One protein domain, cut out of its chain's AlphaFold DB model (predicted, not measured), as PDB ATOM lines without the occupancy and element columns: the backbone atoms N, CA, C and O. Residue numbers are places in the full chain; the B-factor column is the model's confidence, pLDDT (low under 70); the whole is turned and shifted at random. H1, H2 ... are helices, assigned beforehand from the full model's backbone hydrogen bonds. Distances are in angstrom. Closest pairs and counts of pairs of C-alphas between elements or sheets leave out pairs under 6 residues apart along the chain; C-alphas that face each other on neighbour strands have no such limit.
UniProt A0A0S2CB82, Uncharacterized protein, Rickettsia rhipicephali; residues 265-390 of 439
ATOM      1  N   ASN A 265     112.107 133.864 210.417       34.09
ATOM      2  CA  ASN A 265     113.246 133.352 209.646       34.09
ATOM      3  C   ASN A 265     114.426 132.964 210.553       34.09
ATOM      4  O   ASN A 265     115.126 131.984 210.290       34.09
ATOM      5  N   GLY A 266     114.664 133.722 211.626       36.06
ATOM      6  CA  GLY A 266     115.658 133.409 212.649       36.06
ATOM      7  C   GLY A 266     115.314 132.132 213.416       36.06
ATOM      8  O   GLY A 266     116.178 131.276 213.607       36.06
ATOM      9  N   GLN A 267     114.048 131.961 213.796       42.91
ATOM     10  CA  GLN A 267     113.510 130.765 214.438       42.91
ATOM     11  C   GLN A 267     113.547 129.565 213.486       42.91
ATOM     12  O   GLN A 267     113.992 128.497 213.891       42.91
ATOM     13  N   GLN A 268     113.206 129.740 212.207       42.88
ATOM     14  CA  GLN A 268     113.308 128.701 211.183       42.88
ATOM     15  C   GLN A 268     114.763 128.267 210.966       42.88
ATOM     16  O   GLN A 268     115.037 127.070 210.907       42.88
ATOM     17  N   LYS A 269     115.718 129.206 210.918       47.97
ATOM     18  CA  LYS A 269     117.155 128.884 210.856       47.97
ATOM     19  C   LYS A 269     117.625 128.131 212.100       47.97
ATOM     20  O   LYS A 269     118.324 127.131 211.967       47.97
ATOM     21  N   ARG A 270     117.218 128.564 213.299       49.38
ATOM     22  CA  ARG A 270     117.522 127.861 214.561       49.38
ATOM     23  C   ARG A 270     116.915 126.459 214.584       49.38
ATOM     24  O   ARG A 270     117.587 125.522 214.995       49.38
ATOM     25  N   TYR A 271     115.690 126.303 214.090       46.81
ATOM     26  CA  TYR A 271     115.001 125.021 213.974       46.81
ATOM     27  C   TYR A 271     115.699 124.082 212.980       46.81
ATOM     28  O   TYR A 271     116.006 122.944 213.323       46.81
ATOM     29  N   GLN A 272     116.062 124.572 211.791       49.19
ATOM     30  CA  GLN A 272     116.857 123.822 210.811       49.19
ATOM     31  C   GLN A 272     118.230 123.427 211.371       49.19
ATOM     32  O   GLN A 272     118.705 122.318 211.128       49.19
ATOM     33  N   GLN A 273     118.865 124.303 212.152       56.62
ATOM     34  CA  GLN A 273     120.146 124.024 212.795       56.62
ATOM     35  C   GLN A 273     120.024 123.025 213.956       56.62
ATOM     36  O   GLN A 273     120.920 122.200 214.137       56.62
ATOM     37  N   ALA A 274     118.914 123.039 214.695       58.97
ATOM     38  CA  ALA A 274     118.602 122.033 215.708       58.97
ATOM     39  C   ALA A 274     118.353 120.660 215.065       58.97
ATOM     40  O   ALA A 274     118.942 119.673 215.498       58.97
ATOM     41  N   ILE A 275     117.578 120.609 213.973       61.69
ATOM     42  CA  ILE A 275     117.375 119.392 213.174       61.69
ATOM     43  C   ILE A 275     118.711 118.856 212.662       61.69
ATOM     44  O   ILE A 275     118.989 117.670 212.809       61.69
ATOM     45  N   LYS A 276     119.555 119.721 212.088       70.44
ATOM     46  CA  LYS A 276     120.875 119.323 211.594       70.44
ATOM     47  C   LYS A 276     121.743 118.746 212.714       70.44
ATOM     48  O   LYS A 276     122.304 117.674 212.537       70.44
ATOM     49  N   THR A 277     121.813 119.425 213.860       70.94
ATOM     50  CA  THR A 277     122.560 118.954 215.039       70.94
ATOM     51  C   THR A 277     122.078 117.578 215.492       70.94
ATOM     52  O   THR A 277     122.888 116.704 215.791       70.94
ATOM     53  N   GLU A 278     120.762 117.362 215.514       75.19
ATOM     54  CA  GLU A 278     120.188 116.081 215.917       75.19
ATOM     55  C   GLU A 278     120.478 114.983 214.882       75.19
ATOM     56  O   GLU A 278     120.885 113.888 215.263       75.19
ATOM     57  N   ILE A 279     120.375 115.274 213.580       76.56
ATOM     58  CA  ILE A 279     120.780 114.347 212.509       76.56
ATOM     59  C   ILE A 279     122.264 113.985 212.646       76.56
ATOM     60  O   ILE A 279     122.595 112.801 212.664       76.56
ATOM     61  N   ASP A 280     123.148 114.973 212.795       78.44
ATOM     62  CA  ASP A 280     124.594 114.764 212.929       78.44
ATOM     63  C   ASP A 280     124.916 113.905 214.167       78.44
ATOM     64  O   ASP A 280     125.726 112.979 214.090       78.44
ATOM     65  N   LYS A 281     124.205 114.125 215.282       77.88
ATOM     66  CA  LYS A 281     124.297 113.289 216.485       77.88
ATOM     67  C   LYS A 281     123.917 111.837 216.188       77.88
ATOM     68  O   LYS A 281     124.688 110.943 216.526       77.88
ATOM     69  N   ARG A 282     122.785 111.590 215.514       81.31
ATOM     70  CA  ARG A 282     122.347 110.226 215.144       81.31
ATOM     71  C   ARG A 282     123.277 109.547 214.144       81.31
ATOM     72  O   ARG A 282     123.426 108.328 214.165       81.31
ATOM     73  N   LEU A 283     123.928 110.322 213.281       79.56
ATOM     74  CA  LEU A 283     124.932 109.806 212.357       79.56
ATOM     75  C   LEU A 283     126.222 109.401 213.072       79.56
ATOM     76  O   LEU A 283     126.790 108.367 212.723       79.56
ATOM     77  N   SER A 284     126.639 110.176 214.078       77.56
ATOM     78  CA  SER A 284     127.882 109.977 214.838       77.56
ATOM     79  C   SER A 284     127.865 108.796 215.815       77.56
ATOM     80  O   SER A 284     128.917 108.409 216.314       77.56
ATOM     81  N   THR A 285     126.692 108.222 216.092       75.44
ATOM     82  CA  THR A 285     126.532 107.084 217.002       75.44
ATOM     83  C   THR A 285     126.249 105.801 216.231       75.44
ATOM     84  O   THR A 285     125.406 105.783 215.331       75.44
ATOM     85  N   ASP A 286     126.892 104.700 216.611       70.44
ATOM     86  CA  ASP A 286     126.638 103.383 216.005       70.44
ATOM     87  C   ASP A 286     125.319 102.754 216.474       70.44
ATOM     88  O   ASP A 286     124.747 101.903 215.793       70.44
ATOM     89  N   VAL A 287     124.798 103.206 217.617       76.44
ATOM     90  CA  VAL A 287     123.510 102.764 218.154       76.44
ATOM     91  C   VAL A 287     122.375 103.485 217.427       76.44
ATOM     92  O   VAL A 287     122.288 104.714 217.441       76.44
ATOM     93  N   VAL A 288     121.490 102.708 216.803       74.69
ATOM     94  CA  VAL A 288     120.238 103.198 216.216       74.69
ATOM     95  C   VAL A 288     119.202 103.307 217.333       74.69
ATOM     96  O   VAL A 288     118.927 102.322 218.012       74.69
ATOM     97  N   GLU A 289     118.618 104.492 217.518       74.38
ATOM     98  CA  GLU A 289     117.503 104.727 218.446       74.38
ATOM     99  C   GLU A 289     116.195 104.888 217.650       74.38
ATOM    100  O   GLU A 289     115.887 105.999 217.200       74.38
ATOM    101  N   PRO A 290     115.399 103.815 217.460       74.12
ATOM    102  CA  PRO A 290     114.249 103.836 216.555       74.12
ATOM    103  C   PRO A 290     113.222 104.912 216.911       74.12
ATOM    104  O   PRO A 290     112.703 105.585 216.027       74.12
ATOM    105  N   GLN A 291     112.984 105.142 218.206       69.38
ATOM    106  CA  GLN A 291     112.041 106.161 218.674       69.38
ATOM    107  C   GLN A 291     112.508 107.589 218.360       69.38
ATOM    108  O   GLN A 291     111.690 108.450 218.042       69.38
ATOM    109  N   ALA A 292     113.814 107.854 218.431       68.00
ATOM    110  CA  ALA A 292     114.366 109.161 218.094       68.00
ATOM    111  C   ALA A 292     114.275 109.433 216.587       68.00
ATOM    112  O   ALA A 292     113.914 110.533 216.175       68.00
ATOM    113  N   ILE A 293     114.535 108.411 215.769       73.31
ATOM    114  CA  ILE A 293     114.372 108.476 214.313       73.31
ATOM    115  C   ILE A 293     112.900 108.675 213.945       73.31
ATOM    116  O   ILE A 293     112.589 109.523 213.115       73.31
ATOM    117  N   GLU A 294     111.982 107.970 214.603       70.06
ATOM    118  CA  GLU A 294     110.544 108.126 214.376       70.06
ATOM    119  C   GLU A 294     110.037 109.520 214.772       70.06
ATOM    120  O   GLU A 294     109.185 110.096 214.098       70.06
ATOM    121  N   ASN A 295     110.600 110.111 215.828       63.53
ATOM    122  CA  ASN A 295     110.316 111.495 216.196       63.53
ATOM    123  C   ASN A 295     110.869 112.488 215.162       63.53
ATOM    124  O   ASN A 295     110.186 113.455 214.839       63.53
ATOM    125  N   LEU A 296     112.059 112.237 214.601       64.38
ATOM    126  CA  LEU A 296     112.630 113.054 213.525       64.38
ATOM    127  C   LEU A 296     111.780 113.005 212.248       64.38
ATOM    128  O   LEU A 296     111.558 114.045 211.639       64.38
ATOM    129  N   LYS A 297     111.242 111.841 211.858       70.62
ATOM    130  CA  LYS A 297     110.383 111.718 210.661       70.62
ATOM    131  C   LYS A 297     109.140 112.615 210.701       70.62
ATOM    132  O   LYS A 297     108.642 113.003 209.651       70.62
ATOM    133  N   LYS A 298     108.646 112.943 211.899       60.09
ATOM    134  CA  LYS A 298     107.463 113.797 212.115       60.09
ATOM    135  C   LYS A 298     107.760 115.292 211.987       60.09
ATOM    136  O   LYS A 298     106.831 116.094 212.000       60.09
ATOM    137  N   LEU A 299     109.033 115.680 211.918       50.75
ATOM    138  CA  LEU A 299     109.449 117.075 211.840       50.75
ATOM    139  C   LEU A 299     109.592 117.522 210.380       50.75
ATOM    140  O   LEU A 299     110.127 116.812 209.526       50.75
ATOM    141  N   ASN A 300     109.159 118.751 210.105       51.84
ATOM    142  CA  ASN A 300     109.334 119.375 208.796       51.84
ATOM    143  C   ASN A 300     110.825 119.633 208.516       51.84
ATOM    144  O   ASN A 300     111.592 119.910 209.434       51.84
ATOM    145  N   PHE A 301     111.233 119.595 207.243       57.94
ATOM    146  CA  PHE A 301     112.607 119.843 206.762       57.94
ATOM    147  C   PHE A 301     113.660 118.764 207.073       57.94
ATOM    148  O   PHE A 301     114.816 118.909 206.665       57.94
ATOM    149  N   VAL A 302     113.301 117.673 207.758       67.44
ATOM    150  CA  VAL A 302     114.238 116.571 208.041       67.44
ATOM    151  C   VAL A 302     114.714 115.854 206.769       67.44
ATOM    152  O   VAL A 302     115.923 115.637 206.667       67.44
ATOM    153  N   PRO A 303     113.867 115.543 205.762       75.94
ATOM    154  CA  PRO A 303     114.341 114.964 204.500       75.94
ATOM    155  C   PRO A 303     115.378 115.845 203.789       75.94
ATOM    156  O   PRO A 303     116.381 115.346 203.277       75.94
ATOM    157  N   GLU A 304     115.159 117.161 203.782       77.50
ATOM    158  CA  GLU A 304     116.038 118.165 203.184       77.50
ATOM    159  C   GLU A 304     117.365 118.289 203.949       77.50
ATOM    160  O   GLU A 304     118.438 118.292 203.335       77.50
ATOM    161  N   ALA A 305     117.317 118.335 205.283       75.06
ATOM    162  CA  ALA A 305     118.505 118.394 206.130       75.06
ATOM    163  C   ALA A 305     119.341 117.105 206.030       75.06
ATOM    164  O   ALA A 305     120.554 117.177 205.835       75.06
ATOM    165  N   LEU A 306     118.695 115.934 206.065       82.81
ATOM    166  CA  LEU A 306     119.348 114.630 205.933       82.81
ATOM    167  C   LEU A 306     120.008 114.467 204.558       82.81
ATOM    168  O   LEU A 306     121.178 114.090 204.473       82.81
ATOM    169  N   SER A 307     119.293 114.821 203.485       84.50
ATOM    170  CA  SER A 307     119.838 114.809 202.119       84.50
ATOM    171  C   SER A 307     121.052 115.726 201.993       84.50
ATOM    172  O   SER A 307     122.062 115.347 201.403       84.50
ATOM    173  N   THR A 308     120.988 116.914 202.600       84.31
ATOM    174  CA  THR A 308     122.095 117.877 202.611       84.31
ATOM    175  C   THR A 308     123.321 117.338 203.335       84.31
ATOM    176  O   THR A 308     124.426 117.426 202.800       84.31
ATOM    177  N   THR A 309     123.151 116.748 204.517       84.25
ATOM    178  CA  THR A 309     124.266 116.156 205.267       84.25
ATOM    179  C   THR A 309     124.927 115.017 204.489       84.25
ATOM    180  O   THR A 309     126.151 114.987 204.361       84.25
ATOM    181  N   ILE A 310     124.138 114.120 203.895       87.81
ATOM    182  CA  ILE A 310     124.661 112.996 203.109       87.81
ATOM    183  C   ILE A 310     125.415 113.486 201.866       87.81
ATOM    184  O   ILE A 310     126.530 113.033 201.610       87.81
ATOM    185  N   LEU A 311     124.855 114.441 201.118       87.44
ATOM    186  CA  LEU A 311     125.513 114.988 199.927       87.44
ATOM    187  C   LEU A 311     126.819 115.706 200.262       87.44
ATOM    188  O   LEU A 311     127.809 115.506 199.565       87.44
ATOM    189  N   ASN A 312     126.859 116.466 201.357       86.62
ATOM    190  CA  ASN A 312     128.091 117.104 201.820       86.62
ATOM    191  C   ASN A 312     129.164 116.074 202.210       86.62
ATOM    192  O   ASN A 312     130.343 116.286 201.934       86.62
ATOM    193  N   ASN A 313     128.772 114.946 202.809       86.44
ATOM    194  CA  ASN A 313     129.699 113.865 203.145       86.44
ATOM    195  C   ASN A 313     130.251 113.156 201.901       86.44
ATOM    196  O   ASN A 313     131.426 112.784 201.886       86.44
ATOM    197  N   ILE A 314     129.431 112.983 200.860       88.44
ATOM    198  CA  ILE A 314     129.878 112.464 199.560       88.44
ATOM    199  C   ILE A 314     130.836 113.467 198.912       88.44
ATOM    200  O   ILE A 314     131.945 113.092 198.548       88.44
ATOM    201  N   ASP A 315     130.462 114.747 198.833       85.25
ATOM    202  CA  ASP A 315     131.302 115.810 198.269       85.25
ATOM    203  C   ASP A 315     132.660 115.905 198.977       85.25
ATOM    204  O   ASP A 315     133.694 116.041 198.321       85.25
ATOM    205  N   LYS A 316     132.681 115.788 200.311       86.50
ATOM    206  CA  LYS A 316     133.921 115.755 201.093       86.50
ATOM    207  C   LYS A 316     134.798 114.564 200.702       86.50
ATOM    208  O   LYS A 316     135.960 114.763 200.373       86.50
ATOM    209  N   GLN A 317     134.236 113.355 200.642       86.56
ATOM    210  CA  GLN A 317     134.976 112.152 200.237       86.56
ATOM    211  C   GLN A 317     135.496 112.239 198.792       86.56
ATOM    212  O   GLN A 317     136.625 111.833 198.516       86.56
ATOM    213  N   LEU A 318     134.717 112.814 197.869       84.38
ATOM    214  CA  LEU A 318     135.154 113.077 196.493       84.38
ATOM    215  C   LEU A 318     136.312 114.091 196.453       84.38
ATOM    216  O   LEU A 318     137.227 113.956 195.638       84.38
ATOM    217  N   ASN A 319     136.286 115.099 197.329       83.25
ATOM    218  CA  ASN A 319     137.342 116.100 197.440       83.25
ATOM    219  C   ASN A 319     138.633 115.543 198.037       83.25
ATOM    220  O   ASN A 319     139.690 115.760 197.445       83.25
ATOM    221  N   ASP A 320     138.539 114.750 199.102       83.50
ATOM    222  CA  ASP A 320     139.685 114.102 199.750       83.50
ATOM    223  C   ASP A 320     140.424 113.141 198.797       83.50
ATOM    224  O   ASP A 320     141.635 112.955 198.898       83.50
ATOM    225  N   LYS A 321     139.712 112.550 197.826       78.75
ATOM    226  CA  LYS A 321     140.286 111.653 196.806       78.75
ATOM    227  C   LYS A 321     140.870 112.371 195.577       78.75
ATOM    228  O   LYS A 321     141.498 111.719 194.741       78.75
ATOM    229  N   GLY A 322     140.694 113.689 195.442       69.75
ATOM    230  CA  GLY A 322     141.213 114.453 194.300       69.75
ATOM    231  C   GLY A 322     140.635 114.002 192.947       69.75
ATOM    232  O   GLY A 322     139.508 113.517 192.881       69.75
ATOM    233  N   TYR A 323     141.377 114.178 191.849       63.34
ATOM    234  CA  TYR A 323     140.908 113.860 190.486       63.34
ATOM    235  C   TYR A 323     140.915 112.353 190.135       63.34
ATOM    236  O   TYR A 323     140.290 111.959 189.154       63.34
ATOM    237  N   ASN A 324     141.549 111.491 190.942       73.12
ATOM    238  CA  ASN A 324     141.705 110.053 190.661       73.12
ATOM    239  C   ASN A 324     140.631 109.196 191.358       73.12
ATOM    240  O   ASN A 324     140.902 108.410 192.272       73.12
ATOM    241  N   ILE A 325     139.378 109.339 190.923       81.44
ATOM    242  CA  ILE A 325     138.251 108.573 191.469       81.44
ATOM    243  C   ILE A 325     138.110 107.236 190.730       81.44
ATOM    244  O   ILE A 325     137.628 107.188 189.601       81.44
ATOM    245  N   THR A 326     138.497 106.137 191.382       85.75
ATOM    246  CA  THR A 326     138.377 104.777 190.840       85.75
ATOM    247  C   THR A 326     136.982 104.191 191.072       85.75
ATOM    248  O   THR A 326     136.183 104.704 191.861       85.75
ATOM    249  N   SER A 327     136.684 103.073 190.401       86.38
ATOM    250  CA  SER A 327     135.458 102.303 190.654       86.38
ATOM    251  C   SER A 327     135.359 101.844 192.113       86.38
ATOM    252  O   SER A 327     134.264 101.847 192.673       86.38
ATOM    253  N   ASP A 328     136.471 101.455 192.731       87.50
ATOM    254  CA  ASP A 328     136.457 100.957 194.109       87.50
ATOM    255  C   ASP A 328     136.217 102.094 195.106       87.50
ATOM    256  O   ASP A 328     135.370 101.955 195.982       87.50
ATOM    257  N   HIS A 329     136.775 103.287 194.861       88.75
ATOM    258  CA  HIS A 329     136.429 104.485 195.635       88.75
ATOM    259  C   HIS A 329     134.916 104.771 195.616       88.75
ATOM    260  O   HIS A 329     134.329 105.095 196.648       88.75
ATOM    261  N   LYS A 330     134.264 104.643 194.452       88.75
ATOM    262  CA  LYS A 330     132.809 104.848 194.323       88.75
ATOM    263  C   LYS A 330     132.005 103.773 195.053       88.75
ATOM    264  O   LYS A 330     130.985 104.098 195.657       88.75
ATOM    265  N   LYS A 331     132.454 102.513 195.028       90.88
ATOM    266  CA  LYS A 331     131.815 101.417 195.776       90.88
ATOM    267  C   LYS A 331     131.898 101.641 197.283       90.88
ATOM    268  O   LYS A 331     130.877 101.471 197.947       90.88
ATOM    269  N   ASP A 332     133.052 102.072 197.788       90.75
ATOM    270  CA  ASP A 332     133.257 102.363 199.212       90.75
ATOM    271  C   ASP A 332     132.376 103.534 199.669       90.75
ATOM    272  O   ASP A 332     131.642 103.430 200.651       90.75
ATOM    273  N   MET A 333     132.358 104.629 198.900       91.38
ATOM    274  CA  MET A 333     131.483 105.779 199.162       91.38
ATOM    275  C   MET A 333     129.998 105.389 199.149       91.38
ATOM    276  O   MET A 333     129.233 105.819 200.016       91.38
ATOM    277  N   ALA A 334     129.575 104.557 198.190       92.06
ATOM    278  CA  ALA A 334     128.203 104.062 198.103       92.06
ATOM    279  C   ALA A 334     127.840 103.152 199.284       92.06
ATOM    280  O   ALA A 334     126.724 103.233 199.794       92.06
ATOM    281  N   HIS A 335     128.780 102.327 199.748       93.06
ATOM    282  CA  HIS A 335     128.598 101.476 200.920       93.06
ATOM    283  C   HIS A 335     128.403 102.311 202.193       93.06
ATOM    284  O   HIS A 335     127.401 102.147 202.886       93.06
ATOM    285  N   ASN A 336     129.276 103.292 202.435       89.88
ATOM    286  CA  ASN A 336     129.177 104.198 203.585       89.88
ATOM    287  C   ASN A 336     127.895 105.050 203.554       89.88
ATOM    288  O   ASN A 336     127.254 105.288 204.582       89.88
ATOM    289  N   THR A 337     127.489 105.485 202.359       90.75
ATOM    290  CA  THR A 337     126.230 106.214 202.149       90.75
ATOM    291  C   THR A 337     125.017 105.320 202.422       90.75
ATOM    292  O   THR A 337     124.045 105.774 203.020       90.75
ATOM    293  N   ALA A 338     125.069 104.043 202.032       90.75
ATOM    294  CA  ALA A 338     124.000 103.084 202.298       90.75
ATOM    295  C   ALA A 338     123.838 102.802 203.793       90.75
ATOM    296  O   ALA A 338     122.731 102.936 204.297       90.75
ATOM    297  N   ILE A 339     124.935 102.537 204.513       88.12
ATOM    298  CA  ILE A 339     124.926 102.363 205.977       88.12
ATOM    299  C   ILE A 339     124.291 103.578 206.664       88.12
ATOM    300  O   ILE A 339     123.496 103.444 207.590       88.12
ATOM    301  N   THR A 340     124.629 104.774 206.184       86.88
ATOM    302  CA  THR A 340     124.079 106.035 206.686       86.88
ATOM    303  C   THR A 340     122.567 106.117 206.471       86.88
ATOM    304  O   THR A 340     121.827 106.420 207.406       86.88
ATOM    305  N   LEU A 341     122.099 105.839 205.253       87.31
ATOM    306  CA  LEU A 341     120.679 105.873 204.912       87.31
ATOM    307  C   LEU A 341     119.882 104.814 205.678       87.31
ATOM    308  O   LEU A 341     118.807 105.136 206.174       87.31
ATOM    309  N   GLU A 342     120.420 103.601 205.836       88.06
ATOM    310  CA  GLU A 342     119.806 102.486 206.578       88.06
ATOM    311  C   GLU A 342     119.473 102.843 208.037       88.06
ATOM    312  O   GLU A 342     118.554 102.264 208.608       88.06
ATOM    313  N   LYS A 343     120.140 103.840 208.641       85.81
ATOM    314  CA  LYS A 343     119.755 104.351 209.971       85.81
ATOM    315  C   LYS A 343     118.403 105.075 209.962       85.81
ATOM    316  O   LYS A 343     117.756 105.152 210.996       85.81
ATOM    317  N   PHE A 344     117.982 105.633 208.829       81.62
ATOM    318  CA  PHE A 344     116.796 106.493 208.715       81.62
ATOM    319  C   PHE A 344     115.685 105.896 207.853       81.62
ATOM    320  O   PHE A 344     114.540 106.342 207.947       81.62
ATOM    321  N   ILE A 345     116.002 104.922 207.001       81.81
ATOM    322  CA  ILE A 345     115.049 104.296 206.088       81.81
ATOM    323  C   ILE A 345     114.993 102.791 206.321       81.81
ATOM    324  O   ILE A 345     116.024 102.129 206.402       81.81
ATOM    325  N   ASP A 346     113.777 102.256 206.379       76.06
ATOM    326  CA  ASP A 346     113.540 100.827 206.553       76.06
ATOM    327  C   ASP A 346     113.213 100.193 205.193       76.06
ATOM    328  O   ASP A 346     112.068 100.176 204.739       76.06
ATOM    329  N   LEU A 347     114.261  99.769 204.482       77.38
ATOM    330  CA  LEU A 347     114.184  99.098 203.185       77.38
ATOM    331  C   LEU A 347     115.211  97.962 203.103       77.38
ATOM    332  O   LEU A 347     116.243  98.012 203.776       77.38
ATOM    333  N   PRO A 348     115.012  96.963 202.217       80.75
ATOM    334  CA  PRO A 348     116.004  95.915 202.044       80.75
ATOM    335  C   PRO A 348     117.338  96.509 201.572       80.75
ATOM    336  O   PRO A 348     117.378  97.270 200.601       80.75
ATOM    337  N   LYS A 349     118.439  96.105 202.219       79.19
ATOM    338  CA  LYS A 349     119.798  96.652 202.021       79.19
ATOM    339  C   LYS A 349     120.221  96.774 200.555       79.19
ATOM    340  O   LYS A 349     120.845  97.750 200.150       79.19
ATOM    341  N   GLY A 350     119.822  95.812 199.720       76.44
ATOM    342  CA  GLY A 350     120.107  95.832 198.283       76.44
ATOM    343  C   GLY A 350     119.505  97.033 197.538       76.44
ATOM    344  O   GLY A 350     120.126  97.531 196.600       76.44
ATOM    345  N   TYR A 351     118.334  97.525 197.949       78.31
ATOM    346  CA  TYR A 351     117.704  98.715 197.363       78.31
ATOM    347  C   TYR A 351     118.382  99.997 197.836       78.31
ATOM    348  O   TYR A 351     118.705 100.850 197.010       78.31
ATOM    349  N   VAL A 352     118.672 100.094 199.138       82.81
ATOM    350  CA  VAL A 352     119.377 101.245 199.715       82.81
ATOM    351  C   VAL A 352     120.765 101.395 199.094       82.81
ATOM    352  O   VAL A 352     121.131 102.480 198.654       82.81
ATOM    353  N   TYR A 353     121.502 100.293 198.941       88.12
ATOM    354  CA  TYR A 353     122.815 100.297 198.299       88.12
ATOM    355  C   TYR A 353     122.775 100.713 196.822       88.12
ATOM    356  O   TYR A 353     123.620 101.495 196.383       88.12
ATOM    357  N   ARG A 354     121.790 100.233 196.045       83.38
ATOM    358  CA  ARG A 354     121.613 100.658 194.643       83.38
ATOM    359  C   ARG A 354     121.371 102.161 194.550       83.38
ATOM    360  O   ARG A 354     122.045 102.826 193.769       83.38
ATOM    361  N   PHE A 355     120.480 102.686 195.388       86.31
ATOM    362  CA  PHE A 355     120.201 104.115 195.449       86.31
ATOM    363  C   PHE A 355     121.451 104.928 195.824       86.31
ATOM    364  O   PHE A 355     121.806 105.875 195.123       86.31
ATOM    365  N   SER A 356     122.177 104.515 196.867       90.00
ATOM    366  CA  SER A 356     123.434 105.154 197.279       90.00
ATOM    367  C   SER A 356     124.471 105.188 196.163       90.00
ATOM    368  O   SER A 356     125.118 106.211 195.947       90.00
ATOM    369  N   ARG A 357     124.618 104.088 195.417       90.75
ATOM    370  CA  ARG A 357     125.534 104.005 194.275       90.75
ATOM    371  C   ARG A 357     125.153 104.987 193.170       90.75
ATOM    372  O   ARG A 357     126.028 105.658 192.629       90.75
ATOM    373  N   ASP A 358     123.867 105.096 192.858       87.44
ATOM    374  CA  ASP A 358     123.375 105.989 191.809       87.44
ATOM    375  C   ASP A 358     123.561 107.469 192.183       87.44
ATOM    376  O   ASP A 358     123.889 108.285 191.317       87.44
ATOM    377  N   ILE A 359     123.408 107.824 193.465       89.94
ATOM    378  CA  ILE A 359     123.691 109.174 193.974       89.94
ATOM    379  C   ILE A 359     125.193 109.475 193.949       89.94
ATOM    380  O   ILE A 359     125.590 110.521 193.443       89.94
ATOM    381  N   VAL A 360     126.042 108.558 194.426       89.94
ATOM    382  CA  VAL A 360     127.508 108.733 194.414       89.94
ATOM    383  C   VAL A 360     128.039 108.895 192.988       89.94
ATOM    384  O   VAL A 360     128.882 109.758 192.747       89.94
ATOM    385  N   ASN A 361     127.523 108.119 192.031       87.25
ATOM    386  CA  ASN A 361     127.886 108.258 190.620       87.25
ATOM    387  C   ASN A 361     127.485 109.630 190.066       87.25
ATOM    388  O   ASN A 361     128.330 110.313 189.492       87.25
ATOM    389  N   GLN A 362     126.249 110.073 190.321       86.94
ATOM    390  CA  GLN A 362     125.781 111.396 189.899       86.94
ATOM    391  C   GLN A 362     126.602 112.529 190.533       86.94
ATOM    392  O   GLN A 362     126.939 113.486 189.843       86.94
ATOM    393  N   CYS A 363     126.975 112.440 191.815       85.31
ATOM    394  CA  CYS A 363     127.843 113.432 192.463       85.31
ATOM    395  C   CYS A 363     129.254 113.454 191.856       85.31
ATOM    396  O   CYS A 363     129.814 114.527 191.637       85.31
ATOM    397  N   ALA A 364     129.821 112.285 191.543       84.62
ATOM    398  CA  ALA A 364     131.136 112.188 190.913       84.62
ATOM    399  C   ALA A 364     131.139 112.758 189.483       84.62
ATOM    400  O   ALA A 364     132.080 113.452 189.107       84.62
ATOM    401  N   GLU A 365     130.087 112.491 188.706       82.25
ATOM    402  CA  GLU A 365     129.906 112.996 187.336       82.25
ATOM    403  C   GLU A 365     129.607 114.501 187.293       82.25
ATOM    404  O   GLU A 365     130.003 115.184 186.351       82.25
ATOM    405  N   SER A 366     128.947 115.034 188.324       76.00
ATOM    406  CA  SER A 366     128.523 116.441 188.404       76.00
ATOM    407  C   SER A 366     129.486 117.363 189.152       76.00
ATOM    408  O   SER A 366     129.146 118.505 189.487       76.00
ATOM    409  N   ARG A 367     130.702 116.893 189.442       71.94
ATOM    410  CA  ARG A 367     131.679 117.642 190.231       71.94
ATOM    411  C   ARG A 367     132.001 118.989 189.565       71.94
ATOM    412  O   ARG A 367     132.459 119.041 188.432       71.94
ATOM    413  N   GLY A 368     131.750 120.086 190.284       59.66
ATOM    414  CA  GLY A 368     131.934 121.458 189.787       59.66
ATOM    415  C   GLY A 368     130.727 122.067 189.053       59.66
ATOM    416  O   GLY A 368     130.777 123.238 188.686       59.66
ATOM    417  N   LEU A 369     129.617 121.332 188.883       61.81
ATOM    418  CA  LEU A 369     128.417 121.792 188.170       61.81
ATOM    419  C   LEU A 369     127.239 122.064 189.127       61.81
ATOM    420  O   LEU A 369     126.434 121.186 189.444       61.81
ATOM    421  N   ASN A 370     127.070 123.326 189.540       56.44
ATOM    422  CA  ASN A 370     126.047 123.738 190.522       56.44
ATOM    423  C   ASN A 370     124.594 123.375 190.139       56.44
ATOM    424  O   ASN A 370     123.785 123.076 191.019       56.44
ATOM    425  N   LYS A 371     124.239 123.363 188.843       56.41
ATOM    426  CA  LYS A 371     122.872 123.023 188.388       56.41
ATOM    427  C   LYS A 371     122.500 121.560 188.663       56.41
ATOM    428  O   LYS A 371     121.352 121.278 189.000       56.41
ATOM    429  N   GLN A 372     123.457 120.639 188.571       64.81
ATOM    430  CA  GLN A 372     123.211 119.209 188.772       64.81
ATOM    431  C   GLN A 372     123.073 118.855 190.263       64.81
ATOM    432  O   GLN A 372     122.222 118.038 190.609       64.81
ATOM    433  N   LYS A 373     123.767 119.570 191.164       67.31
ATOM    434  CA  LYS A 373     123.611 119.403 192.624       67.31
ATOM    435  C   LYS A 373     122.177 119.623 193.110       67.31
ATOM    436  O   LYS A 373     121.671 118.845 193.917       67.31
ATOM    437  N   LYS A 374     121.484 120.641 192.584       69.81
ATOM    438  CA  LYS A 374     120.079 120.908 192.943       69.81
ATOM    439  C   LYS A 374     119.160 119.759 192.515       69.81
ATOM    440  O   LYS A 374     118.272 119.388 193.275       69.81
ATOM    441  N   SER A 375     119.383 119.167 191.341       72.88
ATOM    442  CA  SER A 375     118.609 118.010 190.872       72.88
ATOM    443  C   SER A 375     118.854 116.763 191.726       72.88
ATOM    444  O   SER A 375     117.905 116.044 192.033       72.88
ATOM    445  N   ILE A 376     120.104 116.500 192.117       77.44
ATOM    446  CA  ILE A 376     120.461 115.359 192.976       77.44
ATOM    447  C   ILE A 376     119.798 115.506 194.354       77.44
ATOM    448  O   ILE A 376     119.189 114.557 194.844       77.44
ATOM    449  N   MET A 377     119.814 116.719 194.919       77.50
ATOM    450  CA  MET A 377     119.119 117.040 196.170       77.50
ATOM    451  C   MET A 377     117.622 116.714 196.105       77.50
ATOM    452  O   MET A 377     117.105 116.029 196.982       77.50
ATOM    453  N   HIS A 378     116.923 117.152 195.053       73.31
ATOM    454  CA  HIS A 378     115.485 116.881 194.911       73.31
ATOM    455  C   HIS A 378     115.189 115.381 194.813       73.31
ATOM    456  O   HIS A 378     114.235 114.910 195.430       73.31
ATOM    457  N   LYS A 379     116.018 114.620 194.084       75.12
ATOM    458  CA  LYS A 379     115.877 113.159 193.988       75.12
ATOM    459  C   LYS A 379     116.044 112.479 195.349       75.12
ATOM    460  O   LYS A 379     115.266 111.587 195.669       75.12
ATOM    461  N   MET A 380     117.015 112.911 196.156       80.50
ATOM    462  CA  MET A 380     117.211 112.379 197.510       80.50
ATOM    463  C   MET A 380     116.057 112.694 198.453       80.50
ATOM    464  O   MET A 380     115.560 111.793 199.126       80.50
ATOM    465  N   VAL A 381     115.588 113.940 198.450       75.94
ATOM    466  CA  VAL A 381     114.448 114.364 199.269       75.94
ATOM    467  C   VAL A 381     113.191 113.575 198.903       75.94
ATOM    468  O   VAL A 381     112.505 113.087 199.799       75.94
ATOM    469  N   SER A 382     112.911 113.413 197.605       76.50
ATOM    470  CA  SER A 382     111.779 112.611 197.124       76.50
ATOM    471  C   SER A 382     111.888 111.167 197.595       76.50
ATOM    472  O   SER A 382     110.953 110.657 198.193       76.50
ATOM    473  N   TYR A 383     113.052 110.537 197.410       78.62
ATOM    474  CA  TYR A 383     113.265 109.149 197.812       78.62
ATOM    475  C   TYR A 383     113.026 108.933 199.312       78.62
ATOM    476  O   TYR A 383     112.323 108.004 199.689       78.62
ATOM    477  N   ILE A 384     113.554 109.805 200.177       79.81
ATOM    478  CA  ILE A 384     113.352 109.700 201.631       79.81
ATOM    479  C   ILE A 384     111.864 109.840 201.988       79.81
ATOM    480  O   ILE A 384     111.347 109.035 202.761       79.81
ATOM    481  N   LYS A 385     111.165 110.816 201.391       77.38
ATOM    482  CA  LYS A 385     109.721 111.017 201.598       77.38
ATOM    483  C   LYS A 385     108.906 109.806 201.136       77.38
ATOM    484  O   LYS A 385     108.042 109.344 201.876       77.38
ATOM    485  N   ASP A 386     109.220 109.257 199.966       69.88
ATOM    486  CA  ASP A 386     108.540 108.087 199.397       69.88
ATOM    487  C   ASP A 386     108.711 106.841 200.277       69.88
ATOM    488  O   ASP A 386     107.783 106.048 200.431       69.88
ATOM    489  N   VAL A 387     109.886 106.669 200.890       73.44
ATOM    490  CA  VAL A 387     110.135 105.556 201.814       73.44
ATOM    491  C   VAL A 387     109.404 105.742 203.139       73.44
ATOM    492  O   VAL A 387     108.797 104.796 203.635       73.44
ATOM    493  N   TRP A 388     109.432 106.944 203.715       73.31
ATOM    494  CA  TRP A 388     108.788 107.216 205.004       73.31
ATOM    495  C   TRP A 388     107.265 107.172 204.943       73.31
ATOM    496  O   TRP A 388     106.637 106.730 205.899       73.31
ATOM    497  N   ASN A 389     106.680 107.544 203.806       67.19
ATOM    498  CA  ASN A 389     105.242 107.423 203.569       67.19
ATOM    499  C   ASN A 389     104.811 105.990 203.196       67.19
ATOM    500  O   ASN A 389     103.631 105.747 202.944       67.19
ATOM    501  N   GLY A 390     105.755 105.042 203.172       54.25
ATOM    502  CA  GLY A 390     105.564 103.688 202.674       54.25
ATOM    503  C   GLY A 390     105.551 103.668 201.147       54.25
ATOM    504  O   GLY A 390     104.742 104.335 200.503       54.25
TER     505      GLY A 390
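Overview. This is residues 265 to 390 of the 439 residues of an uncharacterized protein of Rickettsia rhipicephali (UniProt A0A0S2CB82). Two helical hairpins, H3 with H4 and H5 with H6, are stacked as two layers whose helices cross at a steep angle, with H3 at the core. H1 crosses the first half of H3 on the side away from H6, and the short H2 sits loosely near the start of H3, between H1 and H3 along the chain. The printed part has 126 residues with six named helices, H1 to H6 in chain order, and no named strand; the class is all helix. It is compact, with a radius of gyration of the C-alphas of 14.6 A and a rounded outline of 40 by 35 by 25 A.

Arrangement. H1, residues 265 to 284, touches H3, residues 302 to 320, with residues 272 to 280 alone, at a steep tilt of 61 degrees; the closest C-alphas are those of Lys 276 and Ala 305, 6.0 A apart. H2, residues 290 to 297, touches no helix but is near H1: the C-alphas of Ile 275 and Leu 296 are the closest, 7.9 A apart. H3 is the hub, touching four helices. It forms a helical hairpin with H4, residues 327 to 342, at a shallow tilt of 24 degrees, opposite ways; Ile 314 and Met 333 have the closest C-alphas, 6.9 A apart. H5, residues 349 to 365, touches H4 at a steep tilt of 52 degrees, with the C-alphas of Ala 334 and Arg 357 closest at 4.7 A. H5 also touches H3, at 58 degrees, a steep tilt, with Ile 314 and Val 360 closest, their C-alphas 6.8 A apart. H6, residues 370 to 388, forms a helical hairpin with H5 at a shallow tilt of 11 degrees, the C-alphas of Ile 359 and Ile 376 being closest at 7.0 A. H6 touches H3 at a steep tilt of 48 degrees, opposite ways, through Pro 303 and Val 381, whose C-alphas are closest at 5.3 A. H4 and H6 are apart, and so are H1 and H5. Every O i to N i+4 pair is within hydrogen-bond range in H1, H2, H3, H4 and H5; in H6 13 of 15 are.

Along the chain. H1 begins at C-alpha 265 (113.246, 133.352, 209.646) and is 28.1 A long. H2 measures 10.6 A. H3 begins at C-alpha 302 (114.238, 116.571, 208.041) and spans 26.9 A, H4 22.3 A and H5 24.2 A. H6, 27.9 A, ends at C-alpha 388 (108.788, 107.216, 205.004).

Size, cuts and confidence. The C-alphas farthest apart, of Gln 267 and Ser 327, are 43.1 A apart. The printed part has no cut and no long link. Its mean pLDDT is 75.6; 32 residues are under 70, among them residues 265 to 275, 298 to 302 and 368 to 374.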